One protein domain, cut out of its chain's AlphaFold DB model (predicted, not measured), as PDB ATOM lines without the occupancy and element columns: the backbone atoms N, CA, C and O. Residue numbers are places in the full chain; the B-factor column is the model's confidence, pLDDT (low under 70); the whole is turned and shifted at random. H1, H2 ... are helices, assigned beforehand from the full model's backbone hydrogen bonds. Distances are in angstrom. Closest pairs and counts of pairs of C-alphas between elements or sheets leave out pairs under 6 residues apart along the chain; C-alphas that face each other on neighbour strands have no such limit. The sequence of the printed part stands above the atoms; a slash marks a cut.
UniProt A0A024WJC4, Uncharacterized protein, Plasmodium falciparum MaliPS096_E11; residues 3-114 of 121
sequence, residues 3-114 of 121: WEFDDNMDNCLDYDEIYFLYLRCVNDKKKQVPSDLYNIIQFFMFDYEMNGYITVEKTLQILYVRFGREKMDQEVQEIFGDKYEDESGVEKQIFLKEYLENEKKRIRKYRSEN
ATOM      1  N   TRP A   3      54.629 -47.321 -11.791       86.69
ATOM      2  CA  TRP A   3      55.058 -48.291 -10.772       86.69
ATOM      3  C   TRP A   3      54.719 -47.953  -9.311       86.69
ATOM      4  O   TRP A   3      54.891 -48.793  -8.438       86.69
ATOM      5  N   GLU A   4      54.344 -46.709  -9.005       88.19
ATOM      6  CA  GLU A   4      53.990 -46.305  -7.637       88.19
ATOM      7  C   GLU A   4      52.547 -46.691  -7.278       88.19
ATOM      8  O   GLU A   4      52.199 -46.665  -6.097       88.19
ATOM      9  N   PHE A   5      51.727 -47.004  -8.288       88.25
ATOM     10  CA  PHE A   5      50.283 -47.236  -8.169       88.25
ATOM     11  C   PHE A   5      49.776 -48.452  -8.953       88.25
ATOM     12  O   PHE A   5      48.593 -48.754  -8.849       88.25
ATOM     13  N   ASP A   6      50.650 -49.112  -9.711       91.62
ATOM     14  CA  ASP A   6      50.408 -50.407 -10.351       91.62
ATOM     15  C   ASP A   6      50.455 -51.504  -9.268       91.62
ATOM     16  O   ASP A   6      51.521 -52.030  -8.925       91.62
ATOM     17  N   ASP A   7      49.299 -51.761  -8.649       88.81
ATOM     18  CA  ASP A   7      49.134 -52.708  -7.542       88.81
ATOM     19  C   ASP A   7      49.051 -54.154  -8.089       88.81
ATOM     20  O   ASP A   7      49.396 -55.108  -7.379       88.81
ATOM     21  N   ASN A   8      48.620 -54.334  -9.346       92.25
ATOM     22  CA  ASN A   8      48.448 -55.643  -9.985       92.25
ATOM     23  C   ASN A   8      49.697 -56.131 -10.779       92.25
ATOM     24  O   ASN A   8      49.762 -57.307 -11.154       92.25
ATOM     25  N   MET A   9      50.713 -55.269 -10.939       92.00
ATOM     26  CA  MET A   9      51.986 -55.478 -11.651       92.00
ATOM     27  C   MET A   9      51.845 -55.772 -13.153       92.00
ATOM     28  O   MET A   9      52.686 -56.471 -13.735       92.00
ATOM     29  N   ASP A  10      50.801 -55.261 -13.801       94.12
ATOM     30  CA  ASP A  10      50.567 -55.449 -15.233       94.12
ATOM     31  C   ASP A  10      51.254 -54.386 -16.118       94.12
ATOM     32  O   ASP A  10      51.251 -54.499 -17.350       94.12
ATOM     33  N   ASN A  11      51.975 -53.436 -15.507       90.81
ATOM     34  CA  ASN A  11      52.640 -52.283 -16.129       90.81
ATOM     35  C   ASN A  11      51.685 -51.230 -16.708       90.81
ATOM     36  O   ASN A  11      52.130 -50.325 -17.426       90.81
ATOM     37  N   CYS A  12      50.391 -51.339 -16.435       91.62
ATOM     38  CA  CYS A  12      49.362 -50.390 -16.818       91.62
ATOM     39  C   CYS A  12      48.714 -49.810 -15.556       91.62
ATOM     40  O   CYS A  12      49.069 -50.160 -14.439       91.62
ATOM     41  N   LEU A  13      47.840 -48.821 -15.741       93.38
ATOM     42  CA  LEU A  13      46.954 -48.382 -14.670       93.38
ATOM     43  C   LEU A  13      45.528 -48.602 -15.130       93.38
ATOM     44  O   LEU A  13      45.119 -48.048 -16.158       93.38
ATOM     45  N   ASP A  14      44.787 -49.395 -14.372       94.50
ATOM     46  CA  ASP A  14      43.361 -49.555 -14.590       94.50
ATOM     47  C   ASP A  14      42.549 -48.431 -13.916       94.50
ATOM     48  O   ASP A  14      43.071 -47.487 -13.310       94.50
ATOM     49  N   TYR A  15      41.228 -48.479 -14.094       95.31
ATOM     50  CA  TYR A  15      40.336 -47.471 -13.529       95.31
ATOM     51  C   TYR A  15      40.375 -47.450 -11.997       95.31
ATOM     52  O   TYR A  15      40.359 -46.368 -11.404       95.31
ATOM     53  N   ASP A  16      40.423 -48.621 -11.363       95.81
ATOM     54  CA  ASP A  16      40.386 -48.743  -9.911       95.81
ATOM     55  C   ASP A  16      41.690 -48.212  -9.308       95.81
ATOM     56  O   ASP A  16      41.655 -47.458  -8.335       95.81
ATOM     57  N   GLU A  17      42.837 -48.489  -9.927       94.81
ATOM     58  CA  GLU A  17      44.141 -47.958  -9.519       94.81
ATOM     59  C   GLU A  17      44.203 -46.428  -9.627       94.81
ATOM     60  O   GLU A  17      44.640 -45.752  -8.689       94.81
ATOM     61  N   ILE A  18      43.688 -45.845 -10.719       94.19
ATOM     62  CA  ILE A  18      43.585 -44.382 -10.873       94.19
ATOM     63  C   ILE A  18      42.609 -43.787  -9.845       94.19
ATOM     64  O   ILE A  18      42.874 -42.728  -9.261       94.19
ATOM     65  N   TYR A  19      41.487 -44.459  -9.584       94.25
ATOM     66  CA  TYR A  19      40.513 -44.036  -8.583       94.25
ATOM     67  C   TYR A  19      41.105 -44.069  -7.166       94.25
ATOM     68  O   TYR A  19      40.971 -43.102  -6.405       94.25
ATOM     69  N   PHE A  20      41.828 -45.130  -6.806       93.19
ATOM     70  CA  PHE A  20      42.495 -45.236  -5.514       93.19
ATOM     71  C   PHE A  20      43.659 -44.257  -5.380       93.19
ATOM     72  O   PHE A  20      43.806 -43.665  -4.309       93.19
ATOM     73  N   LEU A  21      44.438 -44.017  -6.438       93.88
ATOM     74  CA  LEU A  21      45.425 -42.934  -6.497       93.88
ATOM     75  C   LEU A  21      44.772 -41.597  -6.125       93.88
ATOM     76  O   LEU A  21      45.243 -40.912  -5.212       93.88
ATOM     77  N   TYR A  22      43.660 -41.250  -6.781       92.50
ATOM     78  CA  TYR A  22      42.921 -40.019  -6.506       92.50
ATOM     79  C   TYR A  22      42.488 -39.934  -5.035       92.50
ATOM     80  O   TYR A  22      42.787 -38.951  -4.352       92.50
ATOM     81  N   LEU A  23      41.842 -40.981  -4.513       92.56
ATOM     82  CA  LEU A  23      41.381 -41.011  -3.124       92.56
ATOM     83  C   LEU A  23      42.527 -40.925  -2.112       92.56
ATOM     84  O   LEU A  23      42.399 -40.216  -1.109       92.56
ATOM     85  N   ARG A  24      43.639 -41.634  -2.344       92.38
ATOM     86  CA  ARG A  24      44.817 -41.617  -1.465       92.38
ATOM     87  C   ARG A  24      45.406 -40.207  -1.410       92.38
ATOM     88  O   ARG A  24      45.614 -39.694  -0.314       92.38
ATOM     89  N   CYS A  25      45.609 -39.555  -2.557       92.81
ATOM     90  CA  CYS A  25      46.197 -38.215  -2.622       92.81
ATOM     91  C   CYS A  25      45.289 -37.126  -2.032       92.81
ATOM     92  O   CYS A  25      45.772 -36.281  -1.279       92.81
ATOM     93  N   VAL A  26      43.978 -37.160  -2.302       89.44
ATOM     94  CA  VAL A  26      43.023 -36.190  -1.729       89.44
ATOM     95  C   VAL A  26      42.963 -36.297  -0.203       89.44
ATOM     96  O   VAL A  26      42.889 -35.284   0.493       89.44
ATOM     97  N   ASN A  27      43.041 -37.515   0.338       89.19
ATOM     98  CA  ASN A  27      42.999 -37.745   1.782       89.19
ATOM     99  C   ASN A  27      44.373 -37.637   2.471       89.19
ATOM    100  O   ASN A  27      44.444 -37.688   3.706       89.19
ATOM    101  N   ASP A  28      45.463 -37.454   1.719       90.19
ATOM    102  CA  ASP A  28      46.818 -37.385   2.262       90.19
ATOM    103  C   ASP A  28      47.137 -36.018   2.884       90.19
ATOM    104  O   ASP A  28      47.853 -35.168   2.344       90.19
ATOM    105  N   LYS A  29      46.653 -35.836   4.114       84.31
ATOM    106  CA  LYS A  29      46.937 -34.653   4.938       84.31
ATOM    107  C   LYS A  29      48.416 -34.510   5.304       84.31
ATOM    108  O   LYS A  29      48.827 -33.427   5.703       84.31
ATOM    109  N   LYS A  30      49.207 -35.588   5.223       85.44
ATOM    110  CA  LYS A  30      50.609 -35.609   5.665       85.44
ATOM    111  C   LYS A  30      51.614 -35.505   4.514       85.44
ATOM    112  O   LYS A  30      52.815 -35.505   4.794       85.44
ATOM    113  N   LYS A  31      51.156 -35.422   3.258       87.00
ATOM    114  CA  LYS A  31      51.996 -35.326   2.049       87.00
ATOM    115  C   LYS A  31      53.076 -36.428   1.995       87.00
ATOM    116  O   LYS A  31      54.262 -36.172   1.727       87.00
ATOM    117  N   GLN A  32      52.669 -37.648   2.345       85.81
ATOM    118  CA  GLN A  32      53.497 -38.856   2.395       85.81
ATOM    119  C   GLN A  32      53.356 -39.736   1.152       85.81
ATOM    120  O   GLN A  32      54.298 -40.461   0.840       85.81
ATOM    121  N   VAL A  33      52.221 -39.668   0.462       87.94
ATOM    122  CA  VAL A  33      51.956 -40.431  -0.757       87.94
ATOM    123  C   VAL A  33      52.662 -39.740  -1.932       87.94
ATOM    124  O   VAL A  33      52.672 -38.505  -1.989       87.94
ATOM    125  N   PRO A  34      53.283 -40.488  -2.863       89.06
ATOM    126  CA  PRO A  34      53.734 -39.921  -4.131       89.06
ATOM    127  C   PRO A  34      52.566 -39.218  -4.836       89.06
ATOM    128  O   PRO A  34      51.462 -39.743  -4.878       89.06
ATOM    129  N   SER A  35      52.764 -38.005  -5.348       92.31
ATOM    130  CA  SER A  35      51.652 -37.214  -5.900       92.31
ATOM    131  C   SER A  35      51.920 -36.688  -7.303       92.31
ATOM    132  O   SER A  35      51.118 -35.919  -7.812       92.31
ATOM    133  N   ASP A  36      53.028 -37.072  -7.941       93.19
ATOM    134  CA  ASP A  36      53.416 -36.513  -9.240       93.19
ATOM    135  C   ASP A  36      52.382 -36.841 -10.327       93.19
ATOM    136  O   ASP A  36      51.917 -35.941 -11.028       93.19
ATOM    137  N   LEU A  37      51.946 -38.104 -10.413       94.19
ATOM    138  CA  LEU A  37      50.900 -38.515 -11.354       94.19
ATOM    139  C   LEU A  37      49.545 -37.873 -11.021       94.19
ATOM    140  O   LEU A  37      48.867 -37.361 -11.909       94.19
ATOM    141  N   TYR A  38      49.185 -37.837  -9.736       94.75
ATOM    142  CA  TYR A  38      47.973 -37.163  -9.270       94.75
ATOM    143  C   TYR A  38      47.961 -35.678  -9.654       94.75
ATOM    144  O   TYR A  38      46.948 -35.181 -10.135       94.75
ATOM    145  N   ASN A  39      49.085 -34.977  -9.503       95.12
ATOM    146  CA  ASN A  39      49.197 -33.561  -9.830       95.12
ATOM    147  C   ASN A  39      48.977 -33.318 -11.330       95.12
ATOM    148  O   ASN A  39      48.281 -32.375 -11.699       95.12
ATOM    149  N   ILE A  40      49.500 -34.191 -12.198       95.75
ATOM    150  CA  ILE A  40      49.250 -34.117 -13.645       95.75
ATOM    151  C   ILE A  40      47.760 -34.312 -13.949       95.75
ATOM    152  O   ILE A  40      47.171 -33.506 -14.666       95.75
ATOM    153  N   ILE A  41      47.136 -35.345 -13.377       95.12
ATOM    154  CA  ILE A  41      45.703 -35.615 -13.571       95.12
ATOM    155  C   ILE A  41      44.867 -34.432 -13.068       95.12
ATOM    156  O   ILE A  41      43.985 -33.957 -13.775       95.12
ATOM    157  N   GLN A  42      45.171 -33.906 -11.880       95.25
ATOM    158  CA  GLN A  42      44.476 -32.755 -11.310       95.25
ATOM    159  C   GLN A  42      44.573 -31.520 -12.210       95.25
ATOM    160  O   GLN A  42      43.574 -30.822 -12.366       95.25
ATOM    161  N   PHE A  43      45.734 -31.257 -12.815       97.19
ATOM    162  CA  PHE A  43      45.880 -30.153 -13.759       97.19
ATOM    163  C   PHE A  43      44.920 -30.301 -14.946       97.19
ATOM    164  O   PHE A  43      44.227 -29.348 -15.286       97.19
ATOM    165  N   PHE A  44      44.806 -31.499 -15.522       96.38
ATOM    166  CA  PHE A  44      43.848 -31.751 -16.605       96.38
ATOM    167  C   PHE A  44      42.389 -31.679 -16.157       96.38
ATOM    168  O   PHE A  44      41.531 -31.294 -16.940       96.38
ATOM    169  N   MET A  45      42.088 -32.009 -14.899       95.19
ATOM    170  CA  MET A  45      40.744 -31.784 -14.364       95.19
ATOM    171  C   MET A  45      40.411 -30.286 -14.299       95.19
ATOM    172  O   MET A  45      39.267 -29.912 -14.532       95.19
ATOM    173  N   PHE A  46      41.388 -29.435 -13.978       96.38
ATOM    174  CA  PHE A  46      41.216 -27.982 -13.973       96.38
ATOM    175  C   PHE A  46      41.138 -27.385 -15.384       96.38
ATOM    176  O   PHE A  46      40.327 -26.496 -15.630       96.38
ATOM    177  N   ASP A  47      41.956 -27.865 -16.320       96.38
ATOM    178  CA  ASP A  47      41.956 -27.416 -17.713       96.38
ATOM    179  C   ASP A  47      41.020 -28.268 -18.583       96.38
ATOM    180  O   ASP A  47      41.443 -28.953 -19.513       96.38
ATOM    181  N   TYR A  48      39.722 -28.226 -18.274       93.44
ATOM    182  CA  TYR A  48      38.716 -29.037 -18.972       93.44
ATOM    183  C   TYR A  48      38.630 -28.740 -20.484       93.44
ATOM    184  O   TYR A  48      38.225 -29.600 -21.266       93.44
ATOM    185  N   GLU A  49      39.007 -27.525 -20.892       93.88
ATOM    186  CA  GLU A  49      39.026 -27.063 -22.289       93.88
ATOM    187  C   GLU A  49      40.299 -27.473 -23.034       93.88
ATOM    188  O   GLU A  49      40.356 -27.322 -24.252       93.88
ATOM    189  N   MET A  50      41.304 -28.005 -22.327       94.19
ATOM    190  CA  MET A  50      42.604 -28.394 -22.879       94.19
ATOM    191  C   MET A  50      43.364 -27.224 -23.531       94.19
ATOM    192  O   MET A  50      44.030 -27.393 -24.556       94.19
ATOM    193  N   ASN A  51      43.297 -26.032 -22.931       94.19
ATOM    194  CA  ASN A  51      44.004 -24.847 -23.428       94.19
ATOM    195  C   ASN A  51      45.501 -24.837 -23.054       94.19
ATOM    196  O   ASN A  51      46.259 -23.989 -23.527       94.19
ATOM    197  N   GLY A  52      45.940 -25.755 -22.190       95.31
ATOM    198  CA  GLY A  52      47.304 -25.869 -21.677       95.31
ATOM    199  C   GLY A  52      47.598 -24.990 -20.457       95.31
ATOM    200  O   GLY A  52      48.741 -24.969 -19.991       95.31
ATOM    201  N   TYR A  53      46.598 -24.280 -19.931       95.56
ATOM    202  CA  TYR A  53      46.725 -23.405 -18.768       95.56
ATOM    203  C   TYR A  53      45.473 -23.439 -17.891       95.56
ATOM    204  O   TYR A  53      44.355 -23.648 -18.363       95.56
ATOM    205  N   ILE A  54      45.671 -23.159 -16.607       96.00
ATOM    206  CA  ILE A  54      44.599 -22.993 -15.626       96.00
ATOM    207  C   ILE A  54      44.558 -21.547 -15.144       96.00
ATOM    208  O   ILE A  54      45.590 -20.875 -15.078       96.00
ATOM    209  N   THR A  55      43.366 -21.091 -14.789       95.00
ATOM    210  CA  THR A  55      43.135 -19.808 -14.121       95.00
ATOM    211  C   THR A  55      42.383 -20.043 -12.816       95.00
ATOM    212  O   THR A  55      41.925 -21.167 -12.575       95.00
ATOM    213  N   VAL A  56      42.279 -19.031 -11.952       93.75
ATOM    214  CA  VAL A  56      41.593 -19.181 -10.664       93.75
ATOM    215  C   VAL A  56      40.168 -19.651 -10.913       93.75
ATOM    216  O   VAL A  56      39.796 -20.701 -10.384       93.75
ATOM    217  N   GLU A  57      39.431 -18.966 -11.792       92.62
ATOM    218  CA  GLU A  57      38.047 -19.290 -12.154       92.62
ATOM    219  C   GLU A  57      37.875 -20.766 -12.539       92.62
ATOM    220  O   GLU A  57      37.039 -21.466 -11.960       92.62
ATOM    221  N   LYS A  58      38.731 -21.275 -13.437       93.75
ATOM    222  CA  LYS A  58      38.688 -22.672 -13.904       93.75
ATOM    223  C   LYS A  58      38.851 -23.692 -12.774       93.75
ATOM    224  O   LYS A  58      38.294 -24.787 -12.834       93.75
ATOM    225  N   THR A  59      39.600 -23.350 -11.725       94.56
ATOM    226  CA  THR A  59      39.834 -24.265 -10.597       94.56
ATOM    227  C   THR A  59      38.725 -24.258  -9.544       94.56
ATOM    228  O   THR A  59      38.574 -25.247  -8.818       94.56
ATOM    229  N   LEU A  60      37.918 -23.190  -9.467       93.12
ATOM    230  CA  LEU A  60      36.998 -22.952  -8.346       93.12
ATOM    231  C   LEU A  60      35.981 -24.074  -8.155       93.12
ATOM    232  O   LEU A  60      35.764 -24.508  -7.026       93.12
ATOM    233  N   GLN A  61      35.375 -24.580  -9.232       92.38
ATOM    234  CA  GLN A  61      34.334 -25.607  -9.125       92.38
ATOM    235  C   GLN A  61      34.864 -26.884  -8.459       92.38
ATOM    236  O   GLN A  61      34.240 -27.427  -7.545       92.38
ATOM    237  N   ILE A  62      36.036 -27.354  -8.890       92.62
ATOM    238  CA  ILE A  62      36.658 -28.561  -8.340       92.62
ATOM    239  C   ILE A  62      37.098 -28.325  -6.893       92.62
ATOM    240  O   ILE A  62      36.870 -29.184  -6.037       92.62
ATOM    241  N   LEU A  63      37.696 -27.169  -6.595       93.19
ATOM    242  CA  LEU A  63      38.120 -26.828  -5.235       93.19
ATOM    243  C   LEU A  63      36.928 -26.721  -4.278       93.19
ATOM    244  O   LEU A  63      36.992 -27.244  -3.165       93.19
ATOM    245  N   TYR A  64      35.822 -26.127  -4.725       92.06
ATOM    246  CA  TYR A  64      34.595 -26.010  -3.946       92.06
ATOM    247  C   TYR A  64      34.035 -27.382  -3.562       92.06
ATOM    248  O   TYR A  64      33.730 -27.615  -2.393       92.06
ATOM    249  N   VAL A  65      33.953 -28.316  -4.515       91.75
ATOM    250  CA  VAL A  65      33.469 -29.682  -4.248       91.75
ATOM    251  C   VAL A  65      34.399 -30.432  -3.288       91.75
ATOM    252  O   VAL A  65      33.926 -31.195  -2.449       91.75
ATOM    253  N   ARG A  66      35.718 -30.220  -3.383       89.44
ATOM    254  CA  ARG A  66      36.709 -30.942  -2.566       89.44
ATOM    255  C   ARG A  66      36.832 -30.418  -1.140       89.44
ATOM    256  O   ARG A  66      36.967 -31.209  -0.209       89.44
ATOM    257  N   PHE A  67      36.843 -29.101  -0.970       89.19
ATOM    258  CA  PHE A  67      37.240 -28.468   0.289       89.19
ATOM    259  C   PHE A  67      36.123 -27.650   0.938       89.19
ATOM    260  O   PHE A  67      36.245 -27.270   2.105       89.19
ATOM    261  N   GLY A  68      35.033 -27.403   0.210       91.06
ATOM    262  CA  GLY A  68      33.997 -26.463   0.608       91.06
ATOM    263  C   GLY A  68      34.476 -25.012   0.539       91.06
ATOM    264  O   GLY A  68      35.631 -24.713   0.233       91.06
ATOM    265  N   ARG A  69      33.570 -24.084   0.857       88.75
ATOM    266  CA  ARG A  69      33.840 -22.643   0.762       88.75
ATOM    267  C   ARG A  69      34.955 -22.174   1.699       88.75
ATOM    268  O   ARG A  69      35.747 -21.328   1.315       88.75
ATOM    269  N   GLU A  70      35.025 -22.726   2.908       89.44
ATOM    270  CA  GLU A  70      35.919 -22.243   3.974       89.44
ATOM    271  C   GLU A  70      37.409 -22.393   3.649       89.44
ATOM    272  O   GLU A  70      38.228 -21.622   4.140       89.44
ATOM    273  N   LYS A  71      37.765 -23.395   2.843       88.44
ATOM    274  CA  LYS A  71      39.160 -23.738   2.522       88.44
ATOM    275  C   LYS A  71      39.533 -23.460   1.071       88.44
ATOM    276  O   LYS A  71      40.688 -23.632   0.700       88.44
ATOM    277  N   MET A  72      38.572 -23.032   0.258       90.00
ATOM    278  CA  MET A  72      38.781 -22.768  -1.160       90.00
ATOM    279  C   MET A  72      39.819 -21.664  -1.375       90.00
ATOM    280  O   MET A  72      40.778 -21.885  -2.106       90.00
ATOM    281  N   ASP A  73      39.679 -20.530  -0.684       88.50
ATOM    282  CA  ASP A  73      40.591 -19.385  -0.832       88.50
ATOM    283  C   ASP A  73      42.032 -19.753  -0.452       88.50
ATOM    284  O   ASP A  73      42.981 -19.355  -1.124       88.50
ATOM    285  N   GLN A  74      42.194 -20.586   0.583       90.19
ATOM    286  CA  GLN A  74      43.499 -21.105   0.989       90.19
ATOM    287  C   GLN A  74      44.122 -21.982  -0.106       90.19
ATOM    288  O   GLN A  74      45.304 -21.845  -0.405       90.19
ATOM    289  N   GLU A  75      43.349 -22.883  -0.714       90.44
ATOM    290  CA  GLU A  75      43.861 -23.755  -1.779       90.44
ATOM    291  C   GLU A  75      44.162 -22.979  -3.068       90.44
ATOM    292  O   GLU A  75      45.156 -23.269  -3.732       90.44
ATOM    293  N   VAL A  76      43.370 -21.954  -3.395       91.38
ATOM    294  CA  VAL A  76      43.663 -21.040  -4.509       91.38
ATOM    295  C   VAL A  76      44.988 -20.315  -4.269       91.38
ATOM    296  O   VAL A  76      45.839 -20.298  -5.156       91.38
ATOM    297  N   GLN A  77      45.206 -19.780  -3.065       90.44
ATOM    298  CA  GLN A  77      46.457 -19.106  -2.715       90.44
ATOM    299  C   GLN A  77      47.664 -20.054  -2.787       90.44
ATOM    300  O   GLN A  77      48.735 -19.660  -3.243       90.44
ATOM    301  N   GLU A  78      47.512 -21.318  -2.388       87.75
ATOM    302  CA  GLU A  78      48.582 -22.320  -2.489       87.75
ATOM    303  C   GLU A  78      48.935 -22.662  -3.950       87.75
ATOM    304  O   GLU A  78      50.108 -22.874  -4.262       87.75
ATOM    305  N   ILE A  79      47.949 -22.686  -4.857       90.00
ATOM    306  CA  ILE A  79      48.168 -22.988  -6.284       90.00
ATOM    307  C   ILE A  79      48.731 -21.770  -7.033       90.00
ATOM    308  O   ILE A  79      49.700 -21.899  -7.793       90.00
ATOM    309  N   PHE A  80      48.131 -20.591  -6.827       90.00
ATOM    310  CA  PHE A  80      48.383 -19.392  -7.631       90.00
ATOM    311  C   PHE A  80      49.331 -18.372  -6.981       90.00
ATOM    312  O   PHE A  80      49.960 -17.580  -7.697       90.00
ATOM    313  N   GLY A  81      49.508 -18.433  -5.660       87.06
ATOM    314  CA  GLY A  81      50.247 -17.457  -4.857       87.06
ATOM    315  C   GLY A  81      49.387 -16.260  -4.437       87.06
ATOM    316  O   GLY A  81      48.166 -16.297  -4.509       87.06
ATOM    317  N   ASP A  82      50.038 -15.172  -4.017       82.94
ATOM    318  CA  ASP A  82      49.361 -13.983  -3.467       82.94
ATOM    319  C   ASP A  82      48.774 -13.037  -4.531       82.94
ATOM    320  O   ASP A  82      48.079 -12.078  -4.200       82.94
ATOM    321  N   LYS A  83      49.091 -13.263  -5.812       81.75
ATOM    322  CA  LYS A  83      48.634 -12.438  -6.937       81.75
ATOM    323  C   LYS A  83      47.944 -13.305  -7.979       81.75
ATOM    324  O   LYS A  83      48.568 -14.200  -8.551       81.75
ATOM    325  N   TYR A  84      46.682 -12.982  -8.237       83.88
ATOM    326  CA  TYR A  84      45.824 -13.667  -9.207       83.88
ATOM    327  C   TYR A  84      45.724 -12.939 -10.546       83.88
ATOM    328  O   TYR A  84      45.069 -13.432 -11.455       83.88
ATOM    329  N   GLU A  85      46.387 -11.794 -10.676       86.12
ATOM    330  CA  GLU A  85      46.417 -10.976 -11.883       86.12
ATOM    331  C   GLU A  85      47.866 -10.658 -12.254       86.12
ATOM    332  O   GLU A  85      48.750 -10.582 -11.386       86.12
ATOM    333  N   ASP A  86      48.109 -10.488 -13.549       75.50
ATOM    334  CA  ASP A  86      49.365  -9.965 -14.070       75.50
ATOM    335  C   ASP A  86      49.414  -8.424 -14.022       75.50
ATOM    336  O   ASP A  86      48.485  -7.751 -13.577       75.50
ATOM    337  N   GLU A  87      50.528  -7.833 -14.467       76.81
ATOM    338  CA  GLU A  87      50.712  -6.370 -14.481       76.81
ATOM    339  C   GLU A  87      49.705  -5.632 -15.384       76.81
ATOM    340  O   GLU A  87      49.545  -4.418 -15.255       76.81
ATOM    341  N   SER A  88      49.020  -6.354 -16.275       79.81
ATOM    342  CA  SER A  88      48.014  -5.821 -17.196       79.81
ATOM    343  C   SER A  88      46.583  -5.949 -16.652       79.81
ATOM    344  O   SER A  88      45.648  -5.511 -17.321       79.81
ATOM    345  N   GLY A  89      46.401  -6.531 -15.460       80.12
ATOM    346  CA  GLY A  89      45.088  -6.817 -14.874       80.12
ATOM    347  C   GLY A  89      44.390  -8.026 -15.504       80.12
ATOM    348  O   GLY A  89      43.181  -8.188 -15.344       80.12
ATOM    349  N   VAL A  90      45.119  -8.858 -16.255       84.50
ATOM    350  CA  VAL A  90      44.595 -10.110 -16.807       84.50
ATOM    351  C   VAL A  90      44.770 -11.212 -15.771       84.50
ATOM    352  O   VAL A  90      45.792 -11.280 -15.084       84.50
ATOM    353  N   GLU A  91      43.772 -12.089 -15.661       87.38
ATOM    354  CA  GLU A  91      43.823 -13.231 -14.752       87.38
ATOM    355  C   GLU A  91      45.069 -14.086 -15.023       87.38
ATOM    356  O   GLU A  91      45.381 -14.455 -16.160       87.38
ATOM    357  N   LYS A  92      45.793 -14.408 -13.954       90.38
ATOM    358  CA  LYS A  92      47.046 -15.147 -14.011       90.38
ATOM    359  C   LYS A  92      46.804 -16.551 -14.564       90.38
ATOM    360  O   LYS A  92      46.095 -17.365 -13.973       90.38
ATOM    361  N   GLN A  93      47.486 -16.852 -15.661       93.94
ATOM    362  CA  GLN A  93      47.497 -18.172 -16.278       93.94
ATOM    363  C   GLN A  93      48.681 -18.987 -15.760       93.94
ATOM    364  O   GLN A  93      49.825 -18.540 -15.824       93.94
ATOM    365  N   ILE A  94      48.414 -20.198 -15.273       94.56
ATOM    366  CA  ILE A  94      49.447 -21.137 -14.831       94.56
ATOM    367  C   ILE A  94      49.494 -22.319 -15.788       94.56
ATOM    368  O   ILE A  94      48.511 -23.035 -15.976       94.56
ATOM    369  N   PHE A  95      50.667 -22.552 -16.366       96.19
ATOM    370  CA  PHE A  95      50.931 -23.704 -17.224       96.19
ATOM    371  C   PHE A  95      51.357 -24.916 -16.390       96.19
ATOM    372  O   PHE A  95      51.901 -24.768 -15.293       96.19
ATOM    373  N   LEU A  96      51.202 -26.123 -16.946       96.00
ATOM    374  CA  LEU A  96      51.487 -27.389 -16.255       96.00
ATOM    375  C   LEU A  96      52.852 -27.399 -15.547       96.00
ATOM    376  O   LEU A  96      52.964 -27.839 -14.406       96.00
ATOM    377  N   LYS A  97      53.901 -26.883 -16.200       95.50
ATOM    378  CA  LYS A  97      55.247 -26.835 -15.613       95.50
ATOM    379  C   LYS A  97      55.299 -25.986 -14.339       95.50
ATOM    380  O   LYS A  97      55.902 -26.415 -13.361       95.50
ATOM    381  N   GLU A  98      54.696 -24.798 -14.351       94.50
ATOM    382  CA  GLU A  98      54.658 -23.918 -13.177       94.50
ATOM    383  C   GLU A  98      53.821 -24.548 -12.060       94.50
ATOM    384  O   GLU A  98      54.276 -24.603 -10.919       94.50
ATOM    385  N   TYR A  99      52.663 -25.115 -12.406       95.56
ATOM    386  CA  TYR A  99      51.801 -25.829 -11.467       95.56
ATOM    387  C   TYR A  99      52.547 -26.954 -10.728       95.56
ATOM    388  O   TYR A  99      52.549 -27.005  -9.496       95.56
ATOM    389  N   LEU A 100      53.253 -27.826 -11.459       95.00
ATOM    390  CA  LEU A 100      54.008 -28.932 -10.858       95.00
ATOM    391  C   LEU A 100      55.144 -28.443  -9.949       95.00
ATOM    392  O   LEU A 100      55.420 -29.057  -8.917       95.00
ATOM    393  N   GLU A 101      55.812 -27.343 -10.302       93.44
ATOM    394  CA  GLU A 101      56.845 -26.755  -9.446       93.44
ATOM    395  C   GLU A 101      56.257 -26.125  -8.176       93.44
ATOM    396  O   GLU A 101      56.862 -26.247  -7.105       93.44
ATOM    397  N   ASN A 102      55.070 -25.515  -8.250       92.38
ATOM    398  CA  ASN A 102      54.361 -24.996  -7.077       92.38
ATOM    399  C   ASN A 102      53.958 -26.132  -6.124       92.38
ATOM    400  O   ASN A 102      54.275 -26.066  -4.935       92.38
ATOM    401  N   GLU A 103      53.402 -27.233  -6.634       92.56
ATOM    402  CA  GLU A 103      53.071 -28.407  -5.814       92.56
ATOM    403  C   GLU A 103      54.313 -29.042  -5.159       92.56
ATOM    404  O   GLU A 103      54.312 -29.376  -3.968       92.56
ATOM    405  N   LYS A 104      55.439 -29.135  -5.879       92.00
ATOM    406  CA  LYS A 104      56.708 -29.598  -5.287       92.00
ATOM    407  C   LYS A 104      57.189 -28.675  -4.170       92.00
ATOM    408  O   LYS A 104      57.657 -29.162  -3.135       92.00
ATOM    409  N   LYS A 105      57.105 -27.351  -4.357       91.25
ATOM    410  CA  LYS A 105      57.451 -26.366  -3.315       91.25
ATOM    411  C   LYS A 105      56.548 -26.530  -2.093       91.25
ATOM    412  O   LYS A 105      57.071 -26.577  -0.981       91.25
ATOM    413  N   ARG A 106      55.239 -26.711  -2.294       89.25
ATOM    414  CA  ARG A 106      54.248 -26.958  -1.237       89.25
ATOM    415  C   ARG A 106      54.602 -28.186  -0.395       89.25
ATOM    416  O   ARG A 106      54.677 -28.099   0.831       89.25
ATOM    417  N   ILE A 107      54.922 -29.312  -1.035       90.25
ATOM    418  CA  ILE A 107      55.336 -30.546  -0.341       90.25
ATOM    419  C   ILE A 107      56.641 -30.342   0.439       90.25
ATOM    420  O   ILE A 107      56.762 -30.798   1.580       90.25
ATOM    421  N   ARG A 108      57.628 -29.653  -0.148       90.31
ATOM    422  CA  ARG A 108      58.906 -29.354   0.524       90.31
ATOM    423  C   ARG A 108      58.701 -28.477   1.758       90.31
ATOM    424  O   ARG A 108      59.223 -28.827   2.813       90.31
ATOM    425  N   LYS A 109      57.906 -27.408   1.636       90.25
ATOM    426  CA  LYS A 109      57.547 -26.503   2.737       90.25
ATOM    427  C   LYS A 109      56.876 -27.266   3.882       90.25
ATOM    428  O   LYS A 109      57.344 -27.205   5.019       90.25
ATOM    429  N   TYR A 110      55.874 -28.090   3.567       90.31
ATOM    430  CA  TYR A 110      55.198 -28.923   4.564       90.31
ATOM    431  C   TYR A 110      56.178 -29.839   5.318       90.31
ATOM    432  O   TYR A 110      56.123 -29.946   6.544       90.31
ATOM    433  N   ARG A 111      57.109 -30.485   4.597       87.81
ATOM    434  CA  ARG A 111      58.114 -31.390   5.183       87.81
ATOM    435  C   ARG A 111      59.157 -30.662   6.033       87.81
ATOM    436  O   ARG A 111      59.615 -31.244   7.013       87.81
ATOM    437  N   SER A 112      59.530 -29.428   5.683       89.00
ATOM    438  CA  SER A 112      60.428 -28.614   6.515       89.00
ATOM    439  C   SER A 112      59.768 -28.147   7.810       89.00
ATOM    440  O   SER A 112      60.427 -28.117   8.844       89.00
ATOM    441  N   GLU A 113      58.473 -27.830   7.773       89.56
ATOM    442  CA  GLU A 113      57.709 -27.387   8.948       89.56
ATOM    443  C   GLU A 113      57.309 -28.560   9.861       89.56
ATOM    444  O   GLU A 113      57.150 -28.387  11.067       89.56
ATOM    445  N   ASN A 114      57.194 -29.773   9.304       86.62
ATOM    446  CA  ASN A 114      56.778 -30.985  10.013       86.62
ATOM    447  C   ASN A 114      57.833 -32.101   9.894       86.62
ATOM    448  O   ASN A 114      57.575 -33.131   9.253       86.62
TER     449      ASN A 114
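AT A GLANCE: This is residues 3 to 114 of the 121 residues of an uncharacterized protein of Plasmodium falciparum MaliPS096_E11 (UniProt A0A024WJC4). What shape? Five helices cross, H2 near the middle, H1 and H4 towards opposite ends. What is printed? It is 112 residues with five named helices, H1 to H5, all helix and compact; the radius of gyration of the C-alphas is 15.0 A, the spans 50 by 36 by 26 A.

HOW THE PARTS SIT: What touches what? H5, residues 96 to 113, touches H2, residues 36 to 46, C-alphas 96 and 43 closest at 6.7 A. H1, residues 15 to 27, only just touches H2, with 3 C-alpha pairs within 8 A. H3, residues 56 to 67, touches H4, residues 69 to 80. And backbones? Every O i to N i+4 pair of H1, H2 and H5 is within hydrogen-bond range, 6 of 8 in H3 and H4.

IN THESE COORDINATES: Where does H1 begin? It begins at C-alpha 15, (40.336, -47.471, -13.529). Where does H5 end? It ends at C-alpha 113, (57.709, -27.387, 8.948).

THE WHOLE: Is it cut? The printed part has no cut and a long H4 to H5 link. Where is pLDDT low? No printed residue is under 70.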